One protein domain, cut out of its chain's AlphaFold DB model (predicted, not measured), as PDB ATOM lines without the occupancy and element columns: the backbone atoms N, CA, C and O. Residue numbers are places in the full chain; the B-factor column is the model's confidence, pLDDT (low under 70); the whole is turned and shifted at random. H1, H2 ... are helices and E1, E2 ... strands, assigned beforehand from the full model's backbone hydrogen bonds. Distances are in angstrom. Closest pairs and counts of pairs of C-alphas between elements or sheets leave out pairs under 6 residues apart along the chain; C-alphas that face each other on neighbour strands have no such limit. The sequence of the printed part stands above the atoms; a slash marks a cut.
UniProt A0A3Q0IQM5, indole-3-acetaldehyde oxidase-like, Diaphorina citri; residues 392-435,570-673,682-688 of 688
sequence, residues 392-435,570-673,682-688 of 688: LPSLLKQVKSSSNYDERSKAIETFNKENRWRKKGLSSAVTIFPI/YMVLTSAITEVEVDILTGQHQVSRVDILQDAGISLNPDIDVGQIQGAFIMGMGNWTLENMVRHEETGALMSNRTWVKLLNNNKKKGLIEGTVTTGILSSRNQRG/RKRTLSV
ATOM      1  N   LEU A 392     242.535 142.535 157.749       59.16
ATOM      2  CA  LEU A 392     242.442 143.323 158.973       59.16
ATOM      3  C   LEU A 392     242.956 144.780 158.867       59.16
ATOM      4  O   LEU A 392     242.260 145.667 159.362       59.16
ATOM      5  N   PRO A 393     244.105 145.095 158.223       60.72
ATOM      6  CA  PRO A 393     244.656 146.452 158.216       60.72
ATOM      7  C   PRO A 393     243.801 147.466 157.446       60.72
ATOM      8  O   PRO A 393     243.797 148.643 157.801       60.72
ATOM      9  N   SER A 394     243.067 147.032 156.414       66.94
ATOM     10  CA  SER A 394     242.208 147.925 155.620       66.94
ATOM     11  C   SER A 394     240.965 148.336 156.412       66.94
ATOM     12  O   SER A 394     240.689 149.529 156.562       66.94
ATOM     13  N   LEU A 395     240.277 147.356 157.014       67.19
ATOM     14  CA  LEU A 395     239.121 147.585 157.884       67.19
ATOM     15  C   LEU A 395     239.509 148.432 159.108       67.19
ATOM     16  O   LEU A 395     238.845 149.426 159.400       67.19
ATOM     17  N   LEU A 396     240.633 148.100 159.761       67.94
ATOM     18  CA  LEU A 396     241.181 148.886 160.870       67.94
ATOM     19  C   LEU A 396     241.492 150.330 160.457       67.94
ATOM     20  O   LEU A 396     241.142 151.251 161.187       67.94
ATOM     21  N   LYS A 397     242.103 150.565 159.286       74.06
ATOM     22  CA  LYS A 397     242.386 151.930 158.810       74.06
ATOM     23  C   LYS A 397     241.097 152.730 158.584       74.06
ATOM     24  O   LYS A 397     241.040 153.894 158.977       74.06
ATOM     25  N   GLN A 398     240.065 152.117 158.001       73.69
ATOM     26  CA  GLN A 398     238.773 152.772 157.758       73.69
ATOM     27  C   GLN A 398     238.044 153.124 159.064       73.69
ATOM     28  O   GLN A 398     237.651 154.278 159.251       73.69
ATOM     29  N   VAL A 399     237.898 152.173 159.992       73.19
ATOM     30  CA  VAL A 399     237.196 152.416 161.264       73.19
ATOM     31  C   VAL A 399     237.979 153.377 162.167       73.19
ATOM     32  O   VAL A 399     237.389 154.272 162.766       73.19
ATOM     33  N   LYS A 400     239.320 153.303 162.193       76.69
ATOM     34  CA  LYS A 400     240.176 154.250 162.933       76.69
ATOM     35  C   LYS A 400     240.016 155.688 162.421       76.69
ATOM     36  O   LYS A 400     239.961 156.619 163.222       76.69
ATOM     37  N   SER A 401     239.899 155.852 161.101       77.00
ATOM     38  CA  SER A 401     239.696 157.151 160.450       77.00
ATOM     39  C   SER A 401     238.290 157.717 160.683       77.00
ATOM     40  O   SER A 401     238.159 158.899 160.975       77.00
ATOM     41  N   SER A 402     237.241 156.899 160.563       77.75
ATOM     42  CA  SER A 402     235.837 157.345 160.696       77.75
ATOM     43  C   SER A 402     235.385 157.558 162.148       77.75
ATOM     44  O   SER A 402     234.482 158.357 162.399       77.75
ATOM     45  N   SER A 403     236.039 156.895 163.105       76.31
ATOM     46  CA  SER A 403     235.791 157.044 164.547       76.31
ATOM     47  C   SER A 403     236.561 158.195 165.213       76.31
ATOM     48  O   SER A 403     236.337 158.450 166.399       76.31
ATOM     49  N   ASN A 404     237.464 158.880 164.494       85.81
ATOM     50  CA  ASN A 404     238.410 159.874 165.032       85.81
ATOM     51  C   ASN A 404     239.289 159.314 166.181       85.81
ATOM     52  O   ASN A 404     239.528 159.986 167.187       85.81
ATOM     53  N   TYR A 405     239.762 158.066 166.059       82.88
ATOM     54  CA  TYR A 405     240.434 157.338 167.151       82.88
ATOM     55  C   TYR A 405     241.637 158.082 167.754       82.88
ATOM     56  O   TYR A 405     241.747 158.172 168.973       82.88
ATOM     57  N   ASP A 406     242.546 158.614 166.928       86.75
ATOM     58  CA  ASP A 406     243.792 159.232 167.416       86.75
ATOM     59  C   ASP A 406     243.556 160.554 168.161       86.75
ATOM     60  O   ASP A 406     244.305 160.899 169.074       86.75
ATOM     61  N   GLU A 407     242.498 161.284 167.804       91.06
ATOM     62  CA  GLU A 407     242.070 162.500 168.502       91.06
ATOM     63  C   GLU A 407     241.436 162.143 169.850       91.06
ATOM     64  O   GLU A 407     241.793 162.713 170.883       91.06
ATOM     65  N   ARG A 408     240.555 161.133 169.861       90.69
ATOM     66  CA  ARG A 408     239.894 160.635 171.076       90.69
ATOM     67  C   ARG A 408     240.880 160.012 172.055       90.69
ATOM     68  O   ARG A 408     240.781 160.292 173.242       90.69
ATOM     69  N   SER A 409     241.865 159.249 171.580       87.88
ATOM     70  CA  SER A 409     242.930 158.687 172.422       87.88
ATOM     71  C   SER A 409     243.677 159.792 173.176       87.88
ATOM     72  O   SER A 409     243.807 159.719 174.396       87.88
ATOM     73  N   LYS A 410     244.070 160.871 172.483       92.12
ATOM     74  CA  LYS A 410     244.727 162.037 173.101       92.12
ATOM     75  C   LYS A 410     243.811 162.770 174.085       92.12
ATOM     76  O   LYS A 410     244.241 163.100 175.186       92.12
ATOM     77  N   ALA A 411     242.544 162.990 173.726       93.81
ATOM     78  CA  ALA A 411     241.566 163.610 174.623       93.81
ATOM     79  C   ALA A 411     241.340 162.777 175.902       93.81
ATOM     80  O   ALA A 411     241.202 163.330 176.991       93.81
ATOM     81  N   ILE A 412     241.366 161.449 175.782       92.25
ATOM     82  CA  ILE A 412     241.239 160.501 176.894       92.25
ATOM     83  C   ILE A 412     242.497 160.486 177.766       92.25
ATOM     84  O   ILE A 412     242.375 160.452 178.988       92.25
ATOM     85  N   GLU A 413     243.699 160.589 177.192       93.88
ATOM     86  CA  GLU A 413     244.931 160.785 177.968       93.88
ATOM     87  C   GLU A 413     244.906 162.078 178.793       93.88
ATOM     88  O   GLU A 413     245.337 162.063 179.946       93.88
ATOM     89  N   THR A 414     244.408 163.182 178.228       96.31
ATOM     90  CA  THR A 414     244.233 164.459 178.939       96.31
ATOM     91  C   THR A 414     243.201 164.323 180.058       96.31
ATOM     92  O   THR A 414     243.541 164.524 181.226       96.31
ATOM     93  N   PHE A 415     241.996 163.830 179.745       96.75
ATOM     94  CA  PHE A 415     240.941 163.568 180.730       96.75
ATOM     95  C   PHE A 415     241.435 162.673 181.881       96.75
ATOM     96  O   PHE A 415     241.140 162.941 183.045       96.75
ATOM     97  N   ASN A 416     242.233 161.643 181.579       96.06
ATOM     98  CA  ASN A 416     242.797 160.714 182.561       96.06
ATOM     99  C   ASN A 416     243.929 161.303 183.419       96.06
ATOM    100  O   ASN A 416     244.234 160.717 184.463       96.06
ATOM    101  N   LYS A 417     244.549 162.418 183.015       97.12
ATOM    102  CA  LYS A 417     245.498 163.184 183.845       97.12
ATOM    103  C   LYS A 417     244.746 164.139 184.776       97.12
ATOM    104  O   LYS A 417     245.074 164.216 185.954       97.12
ATOM    105  N   GLU A 418     243.714 164.800 184.260       97.50
ATOM    106  CA  GLU A 418     242.907 165.799 184.976       97.50
ATOM    107  C   GLU A 418     241.961 165.172 186.016       97.50
ATOM    108  O   GLU A 418     241.803 165.689 187.122       97.50
ATOM    109  N   ASN A 419     241.352 164.027 185.698       95.31
ATOM    110  CA  ASN A 419     240.349 163.386 186.545       95.31
ATOM    111  C   ASN A 419     240.974 162.251 187.362       95.31
ATOM    112  O   ASN A 419     241.416 161.242 186.813       95.31
ATOM    113  N   ARG A 420     240.996 162.371 188.697       93.56
ATOM    114  CA  ARG A 420     241.535 161.317 189.582       93.56
ATOM    115  C   ARG A 420     240.626 160.086 189.655       93.56
ATOM    116  O   ARG A 420     241.124 158.969 189.542       93.56
ATOM    117  N   TRP A 421     239.324 160.305 189.850       94.06
ATOM    118  CA  TRP A 421     238.341 159.263 190.189       94.06
ATOM    119  C   TRP A 421     237.461 158.815 189.015       94.06
ATOM    120  O   TRP A 421     236.932 157.708 189.042       94.06
ATOM    121  N   ARG A 422     237.351 159.636 187.967       93.94
ATOM    122  CA  ARG A 422     236.791 159.242 186.670       93.94
ATOM    123  C   ARG A 422     237.921 158.950 185.701       93.94
ATOM    124  O   ARG A 422     238.883 159.712 185.649       93.94
ATOM    125  N   LYS A 423     237.811 157.863 184.940       92.31
ATOM    126  CA  LYS A 423     238.734 157.536 183.844       92.31
ATOM    127  C   LYS A 423     237.957 157.162 182.599       92.31
ATOM    128  O   LYS A 423     236.902 156.544 182.698       92.31
ATOM    129  N   LYS A 424     238.519 157.472 181.436       93.06
ATOM    130  CA  LYS A 424     238.046 156.970 180.150       93.06
ATOM    131  C   LYS A 424     238.984 155.909 179.593       93.06
ATOM    132  O   LYS A 424     240.200 155.989 179.758       93.06
ATOM    133  N   GLY A 425     238.399 154.921 178.930       85.12
ATOM    134  CA  GLY A 425     239.095 153.896 178.166       85.12
ATOM    135  C   GLY A 425     238.587 153.885 176.730       85.12
ATOM    136  O   GLY A 425     237.391 154.037 176.495       85.12
ATOM    137  N   LEU A 426     239.499 153.688 175.780       86.81
ATOM    138  CA  LEU A 426     239.195 153.482 174.366       86.81
ATOM    139  C   LEU A 426     239.785 152.133 173.960       86.81
ATOM    140  O   LEU A 426     240.960 151.876 174.218       86.81
ATOM    141  N   SER A 427     238.977 151.273 173.349       82.38
ATOM    142  CA  SER A 427     239.411 149.959 172.874       82.38
ATOM    143  C   SER A 427     238.940 149.723 171.445       82.38
ATOM    144  O   SER A 427     237.865 150.179 171.055       82.38
ATOM    145  N   SER A 428     239.743 149.003 170.664       75.69
ATOM    146  CA  SER A 428     239.389 148.536 169.325       75.69
ATOM    147  C   SER A 428     239.418 147.012 169.313       75.69
ATOM    148  O   SER A 428     240.461 146.403 169.545       75.69
ATOM    149  N   ALA A 429     238.266 146.406 169.042       74.94
ATOM    150  CA  ALA A 429     238.114 144.969 168.874       74.94
ATOM    151  C   ALA A 429     237.890 144.631 167.395       74.94
ATOM    152  O   ALA A 429     237.316 145.425 166.639       74.94
ATOM    153  N   VAL A 430     238.309 143.430 166.984       70.31
ATOM    154  CA  VAL A 430     237.953 142.862 165.677       70.31
ATOM    155  C   VAL A 430     237.540 141.407 165.825       70.31
ATOM    156  O   VAL A 430     238.217 140.620 166.478       70.31
ATOM    157  N   THR A 431     236.434 141.061 165.178       72.00
ATOM    158  CA  THR A 431     235.931 139.704 164.994       72.00
ATOM    159  C   THR A 431     236.133 139.270 163.544       72.00
ATOM    160  O   THR A 431     235.885 140.035 162.609       72.00
ATOM    161  N   ILE A 432     236.550 138.016 163.376       71.44
ATOM    162  CA  ILE A 432     236.523 137.277 162.113       71.44
ATOM    163  C   ILE A 432     235.569 136.108 162.348       71.44
ATOM    164  O   ILE A 432     235.931 135.160 163.041       71.44
ATOM    165  N   PHE A 433     234.341 136.199 161.841       70.56
ATOM    166  CA  PHE A 433     233.314 135.183 162.070       70.56
ATOM    167  C   PHE A 433     233.145 134.316 160.812       70.56
ATOM    168  O   PHE A 433     232.672 134.828 159.792       70.56
ATOM    169  N   PRO A 434     233.550 133.032 160.828       68.81
ATOM    170  CA  PRO A 434     233.374 132.145 159.685       68.81
ATOM    171  C   PRO A 434     231.907 131.716 159.547       68.81
ATOM    172  O   PRO A 434     231.280 131.277 160.508       68.81
ATOM    173  N   ILE A 435     231.377 131.800 158.330       72.88
ATOM    174  CA  ILE A 435     230.068 131.272 157.944       72.88
ATOM    175  C   ILE A 435     230.296 130.018 157.103       72.88
ATOM    176  O   ILE A 435     230.928 130.080 156.048       72.88
ATOM    177  N   TYR A 570     232.626 131.580 153.913       66.12
ATOM    178  CA  TYR A 570     233.118 132.961 153.864       66.12
ATOM    179  C   TYR A 570     233.318 133.518 155.276       66.12
ATOM    180  O   TYR A 570     232.927 132.898 156.262       66.12
ATOM    181  N   MET A 571     233.973 134.673 155.394       68.25
ATOM    182  CA  MET A 571     234.257 135.307 156.684       68.25
ATOM    183  C   MET A 571     233.577 136.668 156.762       68.25
ATOM    184  O   MET A 571     233.807 137.524 155.911       68.25
ATOM    185  N   VAL A 572     232.786 136.882 157.810       70.88
ATOM    186  CA  VAL A 572     232.260 138.198 158.182       70.88
ATOM    187  C   VAL A 572     233.319 138.906 159.027       70.88
ATOM    188  O   VAL A 572     233.704 138.424 160.095       70.88
ATOM    189  N   LEU A 573     233.813 140.043 158.539       69.50
ATOM    190  CA  LEU A 573     234.838 140.851 159.204       69.50
ATOM    191  C   LEU A 573     234.178 142.047 159.892       69.50
ATOM    192  O   LEU A 573     233.546 142.863 159.227       69.50
ATOM    193  N   THR A 574     234.335 142.170 161.211       76.50
ATOM    194  CA  THR A 574     233.685 143.232 162.002       76.50
ATOM    195  C   THR A 574     234.678 143.885 162.942       76.50
ATOM    196  O   THR A 574     235.241 143.197 163.790       76.50
ATOM    197  N   SER A 575     234.865 145.200 162.850       75.19
ATOM    198  CA  SER A 575     235.619 145.968 163.843       75.19
ATOM    199  C   SER A 575     234.704 146.917 164.605       75.19
ATOM    200  O   SER A 575     233.843 147.558 164.008       75.19
ATOM    201  N   ALA A 576     234.911 147.017 165.917       80.31
ATOM    202  CA  ALA A 576     234.213 147.953 166.786       80.31
ATOM    203  C   ALA A 576     235.227 148.744 167.618       80.31
ATOM    204  O   ALA A 576     236.110 148.164 168.256       80.31
ATOM    205  N   ILE A 577     235.091 150.067 167.629       78.12
ATOM    206  CA  ILE A 577     235.817 150.974 168.521       78.12
ATOM    207  C   ILE A 577     234.841 151.420 169.604       78.12
ATOM    208  O   ILE A 577     233.809 152.009 169.302       78.12
ATOM    209  N   THR A 578     235.147 151.103 170.860       84.25
ATOM    210  CA  THR A 578     234.285 151.359 172.024       84.25
ATOM    211  C   THR A 578     234.993 152.287 172.998       84.25
ATOM    212  O   THR A 578     236.144 152.049 173.365       84.25
ATOM    213  N   GLU A 579     234.291 153.330 173.429       87.06
ATOM    214  CA  GLU A 579     234.730 154.265 174.461       87.06
ATOM    215  C   GLU A 579     233.835 154.142 175.695       87.06
ATOM    216  O   GLU A 579     232.604 154.134 175.595       87.06
ATOM    217  N   VAL A 580     234.468 154.046 176.861       87.38
ATOM    218  CA  VAL A 580     233.801 153.959 178.162       87.38
ATOM    219  C   VAL A 580     234.350 155.013 179.110       87.38
ATOM    220  O   VAL A 580     235.553 155.264 179.123       87.38
ATOM    221  N   GLU A 581     233.487 155.587 179.941       91.12
ATOM    222  CA  GLU A 581     233.877 156.255 181.182       91.12
ATOM    223  C   GLU A 581     233.577 155.329 182.365       91.12
ATOM    224  O   GLU A 581     232.548 154.657 182.376       91.12
ATOM    225  N   VAL A 582     234.475 155.285 183.348       88.44
ATOM    226  CA  VAL A 582     234.373 154.455 184.552       88.44
ATOM    227  C   VAL A 582     234.587 155.320 185.790       88.44
ATOM    228  O   VAL A 582     235.533 156.114 185.855       88.44
ATOM    229  N   ASP A 583     233.732 155.128 186.789       86.81
ATOM    230  CA  ASP A 583     233.920 155.635 188.142       86.81
ATOM    231  C   ASP A 583     234.725 154.630 188.977       86.81
ATOM    232  O   ASP A 583     234.267 153.527 189.279       86.81
ATOM    233  N   ILE A 584     235.944 155.012 189.366       88.62
ATOM    234  CA  ILE A 584     236.852 154.162 190.151       88.62
ATOM    235  C   ILE A 584     236.300 153.875 191.554       88.62
ATOM    236  O   ILE A 584     236.636 152.842 192.129       88.62
ATOM    237  N   LEU A 585     235.477 154.763 192.118       82.69
ATOM    238  CA  LEU A 585     234.969 154.626 193.485       82.69
ATOM    239  C   LEU A 585     233.811 153.626 193.585       82.69
ATOM    240  O   LEU A 585     233.510 153.164 194.683       82.69
ATOM    241  N   THR A 586     233.156 153.307 192.465       79.50
ATOM    242  CA  THR A 586     231.931 152.487 192.450       79.50
ATOM    243  C   THR A 586     231.955 151.317 191.468       79.50
ATOM    244  O   THR A 586     231.149 150.408 191.620       79.50
ATOM    245  N   GLY A 587     232.833 151.326 190.459       77.88
ATOM    246  CA  GLY A 587     232.826 150.355 189.356       77.88
ATOM    247  C   GLY A 587     231.811 150.673 188.247       77.88
ATOM    248  O   GLY A 587     231.904 150.119 187.148       77.88
ATOM    249  N   GLN A 588     230.882 151.609 188.481       77.94
ATOM    250  CA  GLN A 588     229.892 152.007 187.481       77.94
ATOM    251  C   GLN A 588     230.563 152.576 186.228       77.94
ATOM    252  O   GLN A 588     231.488 153.390 186.303       77.94
ATOM    253  N   HIS A 589     230.067 152.157 185.064       79.75
ATOM    254  CA  HIS A 589     230.599 152.546 183.767       79.75
ATOM    255  C   HIS A 589     229.491 152.991 182.808       79.75
ATOM    256  O   HIS A 589     228.369 152.488 182.845       79.75
ATOM    257  N   GLN A 590     229.831 153.921 181.921       82.19
ATOM    258  CA  GLN A 590     228.966 154.407 180.852       82.19
ATOM    259  C   GLN A 590     229.692 154.260 179.516       82.19
ATOM    260  O   GLN A 590     230.800 154.767 179.347       82.19
ATOM    261  N   VAL A 591     229.059 153.598 178.547       82.00
ATOM    262  CA  VAL A 591     229.534 153.583 177.157       82.00
ATOM    263  C   VAL A 591     229.199 154.938 176.534       82.00
ATOM    264  O   VAL A 591     228.024 155.251 176.344       82.00
ATOM    265  N   SER A 592     230.211 155.764 176.264       83.38
ATOM    266  CA  SER A 592     230.024 157.134 175.760       83.38
ATOM    267  C   SER A 592     229.831 157.177 174.244       83.38
ATOM    268  O   SER A 592     229.071 158.005 173.743       83.38
ATOM    269  N   ARG A 593     230.514 156.290 173.510       84.12
ATOM    270  CA  ARG A 593     230.413 156.146 172.052       84.12
ATOM    271  C   ARG A 593     230.911 154.775 171.607       84.12
ATOM    272  O   ARG A 593     231.917 154.274 172.110       84.12
ATOM    273  N   VAL A 594     230.256 154.228 170.590       83.12
ATOM    274  CA  VAL A 594     230.740 153.085 169.811       83.12
ATOM    275  C   VAL A 594     230.708 153.460 168.334       83.12
ATOM    276  O   VAL A 594     229.787 154.152 167.900       83.12
ATOM    277  N   ASP A 595     231.696 152.993 167.580       81.75
ATOM    278  CA  ASP A 595     231.745 153.052 166.121       81.75
ATOM    279  C   ASP A 595     231.996 151.631 165.597       81.75
ATOM    280  O   ASP A 595     233.032 151.036 165.915       81.75
ATOM    281  N   ILE A 596     231.068 151.070 164.820       80.94
ATOM    282  CA  ILE A 596     231.169 149.707 164.278       80.94
ATOM    283  C   ILE A 596     231.273 149.767 162.750       80.94
ATOM    284  O   ILE A 596     230.549 150.511 162.088       80.94
ATOM    285  N   LEU A 597     232.167 148.956 162.183       77.69
ATOM    286  CA  LEU A 597     232.326 148.765 160.745       77.69
ATOM    287  C   LEU A 597     232.358 147.266 160.430       77.69
ATOM    288  O   LEU A 597     233.283 146.559 160.844       77.69
ATOM    289  N   GLN A 598     231.356 146.789 159.691       78.94
ATOM    290  CA  GLN A 598     231.201 145.381 159.322       78.94
ATOM    291  C   GLN A 598     231.184 145.199 157.802       78.94
ATOM    292  O   GLN A 598     230.507 145.934 157.080       78.94
ATOM    293  N   ASP A 599     231.901 144.187 157.315       75.06
ATOM    294  CA  ASP A 599     231.702 143.648 155.974       75.06
ATOM    295  C   ASP A 599     230.465 142.739 155.974       75.06
ATOM    296  O   ASP A 599     230.440 141.692 156.624       75.06
ATOM    297  N   ALA A 600     229.423 143.177 155.269       71.38
ATOM    298  CA  ALA A 600     228.180 142.438 155.059       71.38
ATOM    299  C   ALA A 600     227.996 142.046 153.579       71.38
ATOM    300  O   ALA A 600     226.899 141.659 153.170       71.38
ATOM    301  N   GLY A 601     229.040 142.188 152.750       74.44
ATOM    302  CA  GLY A 601     228.949 142.027 151.303       74.44
ATOM    303  C   GLY A 601     227.859 142.913 150.689       74.44
ATOM    304  O   GLY A 601     227.658 144.062 151.080       74.44
ATOM    305  N   ILE A 602     227.111 142.384 149.716       75.62
ATOM    306  CA  ILE A 602     225.885 143.047 149.248       75.62
ATOM    307  C   ILE A 602     224.719 142.555 150.108       75.62
ATOM    308  O   ILE A 602     224.086 141.551 149.791       75.62
ATOM    309  N   SER A 603     224.450 143.297 151.183       79.00
ATOM    310  CA  SER A 603     223.257 143.150 152.020       79.00
ATOM    311  C   SER A 603     221.972 143.076 151.180       79.00
ATOM    312  O   SER A 603     221.747 143.911 150.300       79.00
ATOM    313  N   LEU A 604     221.116 142.091 151.485       82.19
ATOM    314  CA  LEU A 604     219.772 141.961 150.903       82.19
ATOM    315  C   LEU A 604     218.825 143.051 151.431       82.19
ATOM    316  O   LEU A 604     217.897 143.461 150.734       82.19
ATOM    317  N   ASN A 605     219.033 143.491 152.674       85.81
ATOM    318  CA  ASN A 605     218.238 144.522 153.325       85.81
ATOM    319  C   ASN A 605     219.081 145.211 154.419       85.81
ATOM    320  O   ASN A 605     219.258 144.635 155.498       85.81
ATOM    321  N   PRO A 606     219.611 146.424 154.164       82.69
ATOM    322  CA  PRO A 606     220.589 147.050 155.051       82.69
ATOM    323  C   PRO A 606     219.986 147.493 156.385       82.69
ATOM    324  O   PRO A 606     220.699 147.503 157.382       82.69
ATOM    325  N   ASP A 607     218.691 147.807 156.436       85.00
ATOM    326  CA  ASP A 607     218.015 148.183 157.680       85.00
ATOM    327  C   ASP A 607     217.878 146.981 158.628       85.00
ATOM    328  O   ASP A 607     218.143 147.095 159.827       85.00
ATOM    329  N   ILE A 608     217.541 145.806 158.081       88.19
ATOM    330  CA  ILE A 608     217.521 144.545 158.836       88.19
ATOM    331  C   ILE A 608     218.935 144.194 159.311       88.19
ATOM    332  O   ILE A 608     219.119 143.869 160.484       88.19
ATOM    333  N   ASP A 609     219.938 144.286 158.434       85.00
ATOM    334  CA  ASP A 609     221.309 143.883 158.760       85.00
ATOM    335  C   ASP A 609     221.968 144.830 159.780       85.00
ATOM    336  O   ASP A 609     222.585 144.357 160.735       85.00
ATOM    337  N   VAL A 610     221.753 146.149 159.686       86.00
ATOM    338  CA  VAL A 610     222.139 147.104 160.745       86.00
ATOM    339  C   VAL A 610     221.409 146.792 162.056       86.00
ATOM    340  O   VAL A 610     222.034 146.806 163.118       86.00
ATOM    341  N   GLY A 611     220.122 146.436 162.002       85.56
ATOM    342  CA  GLY A 611     219.365 145.995 163.174       85.56
ATOM    343  C   GLY A 611     219.938 144.734 163.838       85.56
ATOM    344  O   GLY A 611     219.945 144.646 165.067       85.56
ATOM    345  N   GLN A 612     220.456 143.780 163.056       87.62
ATOM    346  CA  GLN A 612     221.160 142.603 163.581       87.62
ATOM    347  C   GLN A 612     222.508 142.978 164.214       87.62
ATOM    348  O   GLN A 612     222.812 142.488 165.299       87.62
ATOM    349  N   ILE A 613     223.285 143.880 163.601       86.44
ATOM    350  CA  ILE A 613     224.562 144.373 164.155       86.44
ATOM    351  C   ILE A 613     224.338 145.060 165.511       86.44
ATOM    352  O   ILE A 613     225.020 144.743 166.486       86.44
ATOM    353  N   GLN A 614     223.348 145.955 165.602       86.25
ATOM    354  CA  GLN A 614     223.003 146.663 166.842       86.25
ATOM    355  C   GLN A 614     222.511 145.705 167.937       86.25
ATOM    356  O   GLN A 614     222.934 145.812 169.089       86.25
ATOM    357  N   GLY A 615     221.662 144.736 167.580       83.56
ATOM    358  CA  GLY A 615     221.205 143.687 168.491       83.56
ATOM    359  C   GLY A 615     222.347 142.823 169.022       83.56
ATOM    360  O   GLY A 615     222.514 142.691 170.235       83.56
ATOM    361  N   ALA A 616     223.164 142.272 168.122       87.00
ATOM    362  CA  ALA A 616     224.291 141.411 168.465       87.00
ATOM    363  C   ALA A 616     225.337 142.135 169.326       87.00
ATOM    364  O   ALA A 616     225.806 141.562 170.309       87.00
ATOM    365  N   PHE A 617     225.654 143.400 169.020       85.75
ATOM    366  CA  PHE A 617     226.576 144.195 169.832       85.75
ATOM    367  C   PHE A 617     226.052 144.395 171.261       85.75
ATOM    368  O   PHE A 617     226.787 144.148 172.214       85.75
ATOM    369  N   ILE A 618     224.783 144.780 171.434       84.81
ATOM    370  CA  ILE A 618     224.201 145.006 172.768       84.81
ATOM    371  C   ILE A 618     224.049 143.693 173.557       84.81
ATOM    372  O   ILE A 618     224.262 143.692 174.768       84.81
ATOM    373  N   MET A 619     223.767 142.561 172.899       82.75
ATOM    374  CA  MET A 619     223.801 141.240 173.549       82.75
ATOM    375  C   MET A 619     225.222 140.827 173.964       82.75
ATOM    376  O   MET A 619     225.408 140.314 175.064       82.75
ATOM    377  N   GLY A 620     226.228 141.080 173.123       81.12
ATOM    378  CA  GLY A 620     227.632 140.826 173.452       81.12
ATOM    379  C   GLY A 620     228.122 141.696 174.610       81.12
ATOM    380  O   GLY A 620     228.717 141.186 175.555       81.12
ATOM    381  N   MET A 621     227.814 142.996 174.580       82.31
ATOM    382  CA  MET A 621     228.078 143.932 175.675       82.31
ATOM    383  C   MET A 621     227.433 143.446 176.979       82.31
ATOM    384  O   MET A 621     228.119 143.352 177.993       82.31
ATOM    385  N   GLY A 622     226.155 143.051 176.931       76.06
ATOM    386  CA  GLY A 622     225.443 142.457 178.062       76.06
ATOM    387  C   GLY A 622     226.180 141.250 178.648       76.06
ATOM    388  O   GLY A 622     226.502 141.268 179.835       76.06
ATOM    389  N   ASN A 623     226.544 140.268 177.818       79.00
ATOM    390  CA  ASN A 623     227.320 139.087 178.220       79.00
ATOM    391  C   ASN A 623     228.657 139.424 178.912       79.00
ATOM    392  O   ASN A 623     229.064 138.708 179.822       79.00
ATOM    393  N   TRP A 624     229.352 140.486 178.491       78.88
ATOM    394  CA  TRP A 624     230.663 140.847 179.049       78.88
ATOM    395  C   TRP A 624     230.610 141.805 180.249       78.88
ATOM    396  O   TRP A 624     231.537 141.773 181.059       78.88
ATOM    397  N   THR A 625     229.579 142.652 180.394       76.00
ATOM    398  CA  THR A 625     229.562 143.711 181.430       76.00
ATOM    399  C   THR A 625     228.351 143.725 182.366       76.00
ATOM    400  O   THR A 625     228.423 144.384 183.407       76.00
ATOM    401  N   LEU A 626     227.269 142.983 182.097       75.25
ATOM    402  CA  LEU A 626     226.027 143.030 182.898       75.25
ATOM    403  C   LEU A 626     225.477 141.647 183.288       75.25
ATOM    404  O   LEU A 626     225.050 141.450 184.423       75.25
ATOM    405  N   GLU A 627     225.476 140.684 182.371       76.25
ATOM    406  CA  GLU A 627     224.846 139.376 182.556       76.25
ATOM    407  C   GLU A 627     225.723 138.455 183.415       76.25
ATOM    408  O   GLU A 627     226.905 138.256 183.147       76.25
ATOM    409  N   ASN A 628     225.142 137.890 184.475       78.94
ATOM    410  CA  ASN A 628     225.858 137.056 185.437       78.94
ATOM    411  C   ASN A 628     224.957 135.916 185.937       78.94
ATOM    412  O   ASN A 628     223.940 136.155 186.591       78.94
ATOM    413  N   MET A 629     225.328 134.672 185.623       81.06
ATOM    414  CA  MET A 629     224.592 133.476 186.038       81.06
ATOM    415  C   MET A 629     225.045 132.995 187.419       81.06
ATOM    416  O   MET A 629     226.007 132.237 187.539       81.06
ATOM    417  N   VAL A 630     224.317 133.383 188.467       79.62
ATOM    418  CA  VAL A 630     224.618 132.953 189.840       79.62
ATOM    419  C   VAL A 630     223.932 131.626 190.150       79.62
ATOM    420  O   VAL A 630     222.709 131.500 190.039       79.62
ATOM    421  N   ARG A 631     224.719 130.643 190.595       82.94
ATOM    422  CA  ARG A 631     224.252 129.343 191.095       82.94
ATOM    423  C   ARG A 631     224.539 129.202 192.589       82.94
ATOM    424  O   ARG A 631     225.491 129.789 193.091       82.94
ATOM    425  N   HIS A 632     223.726 128.414 193.286       85.50
ATOM    426  CA  HIS A 632     224.001 128.000 194.659       85.50
ATOM    427  C   HIS A 632     225.191 127.034 194.677       85.50
ATOM    428  O   HIS A 632     225.180 126.042 193.949       85.50
ATOM    429  N   GLU A 633     226.192 127.309 195.516       86.62
ATOM    430  CA  GLU A 633     227.494 126.619 195.501       86.62
ATOM    431  C   GLU A 633     227.353 125.101 195.739       86.62
ATOM    432  O   GLU A 633     227.904 124.311 194.980       86.62
ATOM    433  N   GLU A 634     226.537 124.683 196.714       90.38
ATOM    434  CA  GLU A 634     226.378 123.261 197.085       90.38
ATOM    435  C   GLU A 634     225.419 122.456 196.186       90.38
ATOM    436  O   GLU A 634     225.591 121.253 196.016       90.38
ATOM    437  N   THR A 635     224.379 123.088 195.625       93.56
ATOM    438  CA  THR A 635     223.260 122.392 194.950       93.56
ATOM    439  C   THR A 635     223.217 122.635 193.440       93.56
ATOM    440  O   THR A 635     222.371 122.074 192.747       93.56
ATOM    441  N   GLY A 636     224.071 123.520 192.912       87.88
ATOM    442  CA  GLY A 636     224.106 123.910 191.497       87.88
ATOM    443  C   GLY A 636     222.881 124.694 190.997       87.88
ATOM    444  O   GLY A 636     222.851 125.100 189.827       87.88
ATOM    445  N   ALA A 637     221.879 124.923 191.855       85.50
ATOM    446  CA  ALA A 637     220.602 125.543 191.512       85.50
ATOM    447  C   ALA A 637     220.777 126.990 191.023       85.50
ATOM    448  O   ALA A 637     221.492 127.779 191.638       85.50
ATOM    449  N   LEU A 638     220.116 127.356 189.918       81.31
ATOM    450  CA  LEU A 638     220.209 128.698 189.336       81.31
ATOM    451  C   LEU A 638     219.414 129.715 190.173       81.31
ATOM    452  O   LEU A 638     218.184 129.685 190.187       81.31
ATOM    453  N   MET A 639     220.127 130.635 190.824       79.19
ATOM    454  CA  MET A 639     219.562 131.698 191.665       79.19
ATOM    455  C   MET A 639     219.152 132.921 190.833       79.19
ATOM    456  O   MET A 639     218.167 133.588 191.143       79.19
ATOM    457  N   SER A 640     219.870 133.200 189.741       78.81
ATOM    458  CA  SER A 640     219.590 134.297 188.805       78.81
ATOM    459  C   SER A 640     218.575 133.901 187.718       78.81
ATOM    460  O   SER A 640     218.844 134.028 186.526       78.81
ATOM    461  N   ASN A 641     217.417 133.366 188.115       77.62
ATOM    462  CA  ASN A 641     216.393 132.824 187.205       77.62
ATOM    463  C   ASN A 641     215.216 133.788 186.920       77.62
ATOM    464  O   ASN A 641     214.102 133.344 186.638       77.62
ATOM    465  N   ARG A 642     215.449 135.104 187.038       74.12
ATOM    466  CA  ARG A 642     214.435 136.181 187.057       74.12
ATOM    467  C   ARG A 642     214.988 137.509 186.546       74.12
ATOM    468  O   ARG A 642     216.200 137.667 186.449       74.12
ATOM    469  N   THR A 643     214.105 138.491 186.332       69.69
ATOM    470  CA  THR A 643     214.506 139.900 186.146       69.69
ATOM    471  C   THR A 643     215.017 140.551 187.437       69.69
ATOM    472  O   THR A 643     215.816 141.474 187.357       69.69
ATOM    473  N   TRP A 644     214.606 140.059 188.615       66.19
ATOM    474  CA  TRP A 644     215.136 140.491 189.916       66.19
ATOM    475  C   TRP A 644     215.872 139.335 190.601       66.19
ATOM    476  O   TRP A 644     215.252 138.346 191.005       66.19
ATOM    477  N   VAL A 645     217.192 139.444 190.752       53.69
ATOM    478  CA  VAL A 645     218.008 138.393 191.380       53.69
ATOM    479  C   VAL A 645     218.174 138.681 192.867       53.69
ATOM    480  O   VAL A 645     219.030 139.474 193.250       53.69
ATOM    481  N   LYS A 646     217.388 138.018 193.725       41.84
ATOM    482  CA  LYS A 646     217.578 138.087 195.183       41.84
ATOM    483  C   LYS A 646     218.419 136.918 195.693       41.84
ATOM    484  O   LYS A 646     217.902 135.818 195.888       41.84
ATOM    485  N   LEU A 647     219.703 137.170 195.957       37.44
ATOM    486  CA  LEU A 647     220.579 136.199 196.613       37.44
ATOM    487  C   LEU A 647     220.192 136.059 198.094       37.44
ATOM    488  O   LEU A 647     220.411 136.954 198.905       37.44
ATOM    489  N   LEU A 648     219.585 134.922 198.436       31.12
ATOM    490  CA  LEU A 648     219.246 134.524 199.803       31.12
ATOM    491  C   LEU A 648     220.141 133.359 200.242       31.12
ATOM    492  O   LEU A 648     219.667 132.232 200.352       31.12
ATOM    493  N   ASN A 649     221.417 133.642 200.518       29.38
ATOM    494  CA  ASN A 649     222.272 132.731 201.282       29.38
ATOM    495  C   ASN A 649     222.557 133.331 202.659       29.38
ATOM    496  O   ASN A 649     223.144 134.408 202.779       29.38
ATOM    497  N   ASN A 650     222.167 132.607 203.707       30.94
ATOM    498  CA  ASN A 650     222.623 132.903 205.060       30.94
ATOM    499  C   ASN A 650     224.149 132.693 205.154       30.94
ATOM    500  O   ASN A 650     224.752 131.952 204.380       30.94
ATOM    501  N   ASN A 651     224.777 133.355 206.124       30.67
ATOM    502  CA  ASN A 651     226.191 133.239 206.508       30.67
ATOM    503  C   ASN A 651     227.283 133.743 205.535       30.67
ATOM    504  O   ASN A 651     228.388 133.995 206.016       30.67
ATOM    505  N   LYS A 652     227.027 134.022 204.243       32.03
ATOM    506  CA  LYS A 652     227.956 134.827 203.403       32.03
ATOM    507  C   LYS A 652     227.226 135.881 202.560       32.03
ATOM    508  O   LYS A 652     226.497 135.568 201.627       32.03
ATOM    509  N   LYS A 653     227.453 137.153 202.910       36.78
ATOM    510  CA  LYS A 653     226.761 138.342 202.377       36.78
ATOM    511  C   LYS A 653     227.139 138.621 200.910       36.78
ATOM    512  O   LYS A 653     228.280 138.993 200.650       36.78
ATOM    513  N   LYS A 654     226.183 138.516 199.978       28.11
ATOM    514  CA  LYS A 654     226.248 139.069 198.607       28.11
ATOM    515  C   LYS A 654     224.870 139.624 198.210       28.11
ATOM    516  O   LYS A 654     223.857 139.060 198.617       28.11
ATOM    517  N   GLY A 655     224.852 140.751 197.494       30.17
ATOM    518  CA  GLY A 655     223.651 141.557 197.220       30.17
ATOM    519  C   GLY A 655     222.786 141.084 196.044       30.17
ATOM    520  O   GLY A 655     222.976 139.991 195.510       30.17
ATOM    521  N   LEU A 656     221.819 141.919 195.651       31.61
ATOM    522  CA  LEU A 656     221.024 141.702 194.439       31.61
ATOM    523  C   LEU A 656     221.832 142.025 193.174       31.61
ATOM    524  O   LEU A 656     222.773 142.811 193.214       31.61
ATOM    525  N   ILE A 657     221.412 141.451 192.045       29.62
ATOM    526  CA  ILE A 657     221.840 141.889 190.711       29.62
ATOM    527  C   ILE A 657     220.637 142.559 190.047       29.62
ATOM    528  O   ILE A 657     219.668 141.878 189.697       29.62
ATOM    529  N   GLU A 658     220.700 143.880 189.883       29.53
ATOM    530  CA  GLU A 658     219.754 144.642 189.063       29.53
ATOM    531  C   GLU A 658     220.321 144.799 187.648       29.53
ATOM    532  O   GLU A 658     221.255 145.558 187.400       29.53
ATOM    533  N   GLY A 659     219.764 144.038 186.704       26.05
ATOM    534  CA  GLY A 659     220.177 144.040 185.300       26.05
ATOM    535  C   GLY A 659     219.640 145.239 184.516       26.05
ATOM    536  O   GLY A 659     218.901 145.051 183.550       26.05
ATOM    537  N   THR A 660     219.992 146.462 184.915       25.58
ATOM    538  CA  THR A 660     219.638 147.678 184.170       25.58
ATOM    539  C   THR A 660     220.395 147.702 182.842       25.58
ATOM    540  O   THR A 660     221.606 147.914 182.800       25.58
ATOM    541  N   VAL A 661     219.682 147.478 181.735       26.98
ATOM    542  CA  VAL A 661     220.258 147.529 180.381       26.98
ATOM    543  C   VAL A 661     220.378 148.989 179.943       26.98
ATOM    544  O   VAL A 661     219.510 149.517 179.250       26.98
ATOM    545  N   THR A 662     221.449 149.650 180.383       25.84
ATOM    546  CA  THR A 662     221.734 151.056 180.070       25.84
ATOM    547  C   THR A 662     221.819 151.282 178.557       25.84
ATOM    548  O   THR A 662     222.566 150.602 177.849       25.84
ATOM    549  N   THR A 663     221.063 152.256 178.053       28.58
ATOM    550  CA  THR A 663     220.906 152.572 176.626       28.58
ATOM    551  C   THR A 663     222.127 153.288 176.037       28.58
ATOM    552  O   THR A 663     222.115 154.485 175.769       28.58
ATOM    553  N   GLY A 664     223.205 152.541 175.784       25.52
ATOM    554  CA  GLY A 664     224.359 153.038 175.029       25.52
ATOM    555  C   GLY A 664     223.960 153.490 173.615       25.52
ATOM    556  O   GLY A 664     223.568 152.672 172.781       25.52
ATOM    557  N   ILE A 665     224.052 154.793 173.332       27.92
ATOM    558  CA  ILE A 665     223.626 155.364 172.046       27.92
ATOM    559  C   ILE A 665     224.672 155.077 170.955       27.92
ATOM    560  O   ILE A 665     225.676 155.774 170.824       27.92
ATOM    561  N   LEU A 666     224.394 154.066 170.126       27.86
ATOM    562  CA  LEU A 666     225.131 153.778 168.888       27.86
ATOM    563  C   LEU A 666     224.834 154.860 167.826       27.86
ATOM    564  O   LEU A 666     223.669 155.190 167.582       27.86
ATOM    565  N   SER A 667     225.860 155.442 167.197       27.52
ATOM    566  CA  SER A 667     225.735 156.689 166.419       27.52
ATOM    567  C   SER A 667     225.936 156.531 164.904       27.52
ATOM    568  O   SER A 667     226.756 157.228 164.305       27.52
ATOM    569  N   SER A 668     225.121 155.687 164.267       31.05
ATOM    570  CA  SER A 668     225.264 155.314 162.851       31.05
ATOM    571  C   SER A 668     225.392 156.501 161.886       31.05
ATOM    572  O   SER A 668     224.480 157.336 161.774       31.05
ATOM    573  N   ARG A 669     226.491 156.524 161.122       28.02
ATOM    574  CA  ARG A 669     226.695 157.376 159.942       28.02
ATOM    575  C   ARG A 669     226.650 156.506 158.683       28.02
ATOM    576  O   ARG A 669     227.656 155.926 158.294       28.02
ATOM    577  N   ASN A 670     225.502 156.483 158.000       29.61
ATOM    578  CA  ASN A 670     225.372 155.871 156.673       29.61
ATOM    579  C   ASN A 670     226.160 156.680 155.622       29.61
ATOM    580  O   ASN A 670     225.599 157.499 154.895       29.61
ATOM    581  N   GLN A 671     227.473 156.460 155.541       28.62
ATOM    582  CA  GLN A 671     228.314 156.957 154.457       28.62
ATOM    583  C   GLN A 671     228.406 155.897 153.357       28.62
ATOM    584  O   GLN A 671     229.074 154.878 153.512       28.62
ATOM    585  N   ARG A 672     227.758 156.155 152.214       30.34
ATOM    586  CA  ARG A 672     228.095 155.447 150.974       30.34
ATOM    587  C   ARG A 672     229.479 155.927 150.538       30.34
ATOM    588  O   ARG A 672     229.636 157.109 150.238       30.34
ATOM    589  N   GLY A 673     230.467 155.034 150.509       28.02
ATOM    590  CA  GLY A 673     231.745 155.325 149.858       28.02
ATOM    591  C   GLY A 673     231.511 155.638 148.378       28.02
ATOM    592  O   GLY A 673     230.724 154.946 147.732       28.02
ATOM    593  N   ARG A 682     233.067 142.524 145.126       29.95
ATOM    594  CA  ARG A 682     231.987 143.359 145.692       29.95
ATOM    595  C   ARG A 682     232.434 144.106 146.963       29.95
ATOM    596  O   ARG A 682     232.667 143.468 147.981       29.95
ATOM    597  N   LYS A 683     232.475 145.447 146.936       37.56
ATOM    598  CA  LYS A 683     232.768 146.307 148.105       37.56
ATOM    599  C   LYS A 683     231.511 147.028 148.614       37.56
ATOM    600  O   LYS A 683     231.093 147.994 147.979       37.56
ATOM    601  N   ARG A 684     230.946 146.625 149.759       50.66
ATOM    602  CA  ARG A 684     230.002 147.437 150.562       50.66
ATOM    603  C   ARG A 684     230.143 147.083 152.049       50.66
ATOM    604  O   ARG A 684     229.851 145.962 152.444       50.66
ATOM    605  N   THR A 685     230.580 148.037 152.866       41.34
ATOM    606  CA  THR A 685     230.618 147.924 154.333       41.34
ATOM    607  C   THR A 685     229.413 148.627 154.960       41.34
ATOM    608  O   THR A 685     228.899 149.602 154.409       41.34
ATOM    609  N   LEU A 686     228.958 148.142 156.117       44.66
ATOM    610  CA  LEU A 686     227.952 148.800 156.956       44.66
ATOM    611  C   LEU A 686     228.648 149.513 158.121       44.66
ATOM    612  O   LEU A 686     229.503 148.918 158.781       44.66
ATOM    613  N   SER A 687     228.279 150.774 158.369       35.41
ATOM    614  CA  SER A 687     228.822 151.615 159.445       35.41
ATOM    615  C   SER A 687     227.712 152.040 160.411       35.41
ATOM    616  O   SER A 687     226.677 152.559 159.981       35.41
ATOM    617  N   VAL A 688     227.917 151.781 161.708       44.62
ATOM    618  CA  VAL A 688     226.884 151.798 162.766       44.62
ATOM    619  C   VAL A 688     227.379 152.502 164.028       44.62
ATOM    620  O   VAL A 688     228.582 152.366 164.338       44.62
TER     621      VAL A 688
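Overview. This is residues 392 to 435, 570 to 673 and 682 to 688 of the 688 residues of the protein "indole-3-acetaldehyde oxidase-like" of Diaphorina citri (UniProt A0A3Q0IQM5). A twisted slab of four strands, E1 to E4, has H1 and H2, one after the other, over one face and H3 over the other, and a long loop leaves the end of H3, reaches far from the sheet and folds back towards it. The printed part has 155 residues, with three named helices and four named strands in the order H1 H2 E1 E2 E3 H3 E4. The sheet order is E1 - E2 - E3 - E4, all antiparallel, and the class is mixed, helices and strands. The whole is loose, with a radius of gyration of the C-alphas of 19.2 A, and flat, spanning 61 by 43 by 23 A.

Arrangement. Start at H1, residues 392 to 402, and go on to H2, residues 405 to 418; they are close but not clearly touching, with the C-alphas of Lys 400 and Asp 406 closest, 7.6 A apart, at a steep tilt of 65 degrees. Next find E1, residues 422 to 435, then E2, residues 570 to 583, its antiparallel neighbour, where N 425 and O 580 are 2.9 A apart, within hydrogen-bond range. E2 and E3, residues 589 to 599, form a hairpin, with N 577 and O 595 within hydrogen-bond range at 2.8 A; E3 bends by 60 degrees at residue 592. H3, residues 606 to 625, follows, and E4, residues 685 to 687, is an edge strand beside E3, with N 686 and O 598 within hydrogen-bond range at 2.9 A. H1 lies over E2 and E3, at a height over the sheet of 8.5 A. H2 is on the same face and runs along the strands, at 9 degrees to E1 on the local plane; its closest C-alphas to E1 are those of Asn 416 and Lys 423, 5.3 A. H3 is on the opposite face at a height over the sheet of 9.4 A and lies over E3 and E4; its closest C-alphas to E4 are those of Val 610 and Leu 686, 7.1 A. In H1, H2 and H3 every O i to N i+4 pair is within hydrogen-bond range.

Along the chain. Find C-alpha 392 at (242.442, 143.323, 158.973), where H1 begins. From C-alpha 422 at (236.791, 159.242, 186.670), E1 runs 40.7 A; E2 runs 41.1 A, E3 29.2 A and H3 28.1 A. E4 ends at C-alpha 687, (228.822, 151.615, 159.445).

Size, cuts and confidence. Asn 651 and Arg 682 have the two C-alphas farthest apart, 61.9 A. Look for two cuts: C-alphas 435 and 570 are 5.4 A apart, and C-alphas 673 and 682 are 12.7 A apart. Residues 626 to 673 hold no named element. Low confidence, under 70, covers 47 residues, among them 643 to 673 and 682 to 688.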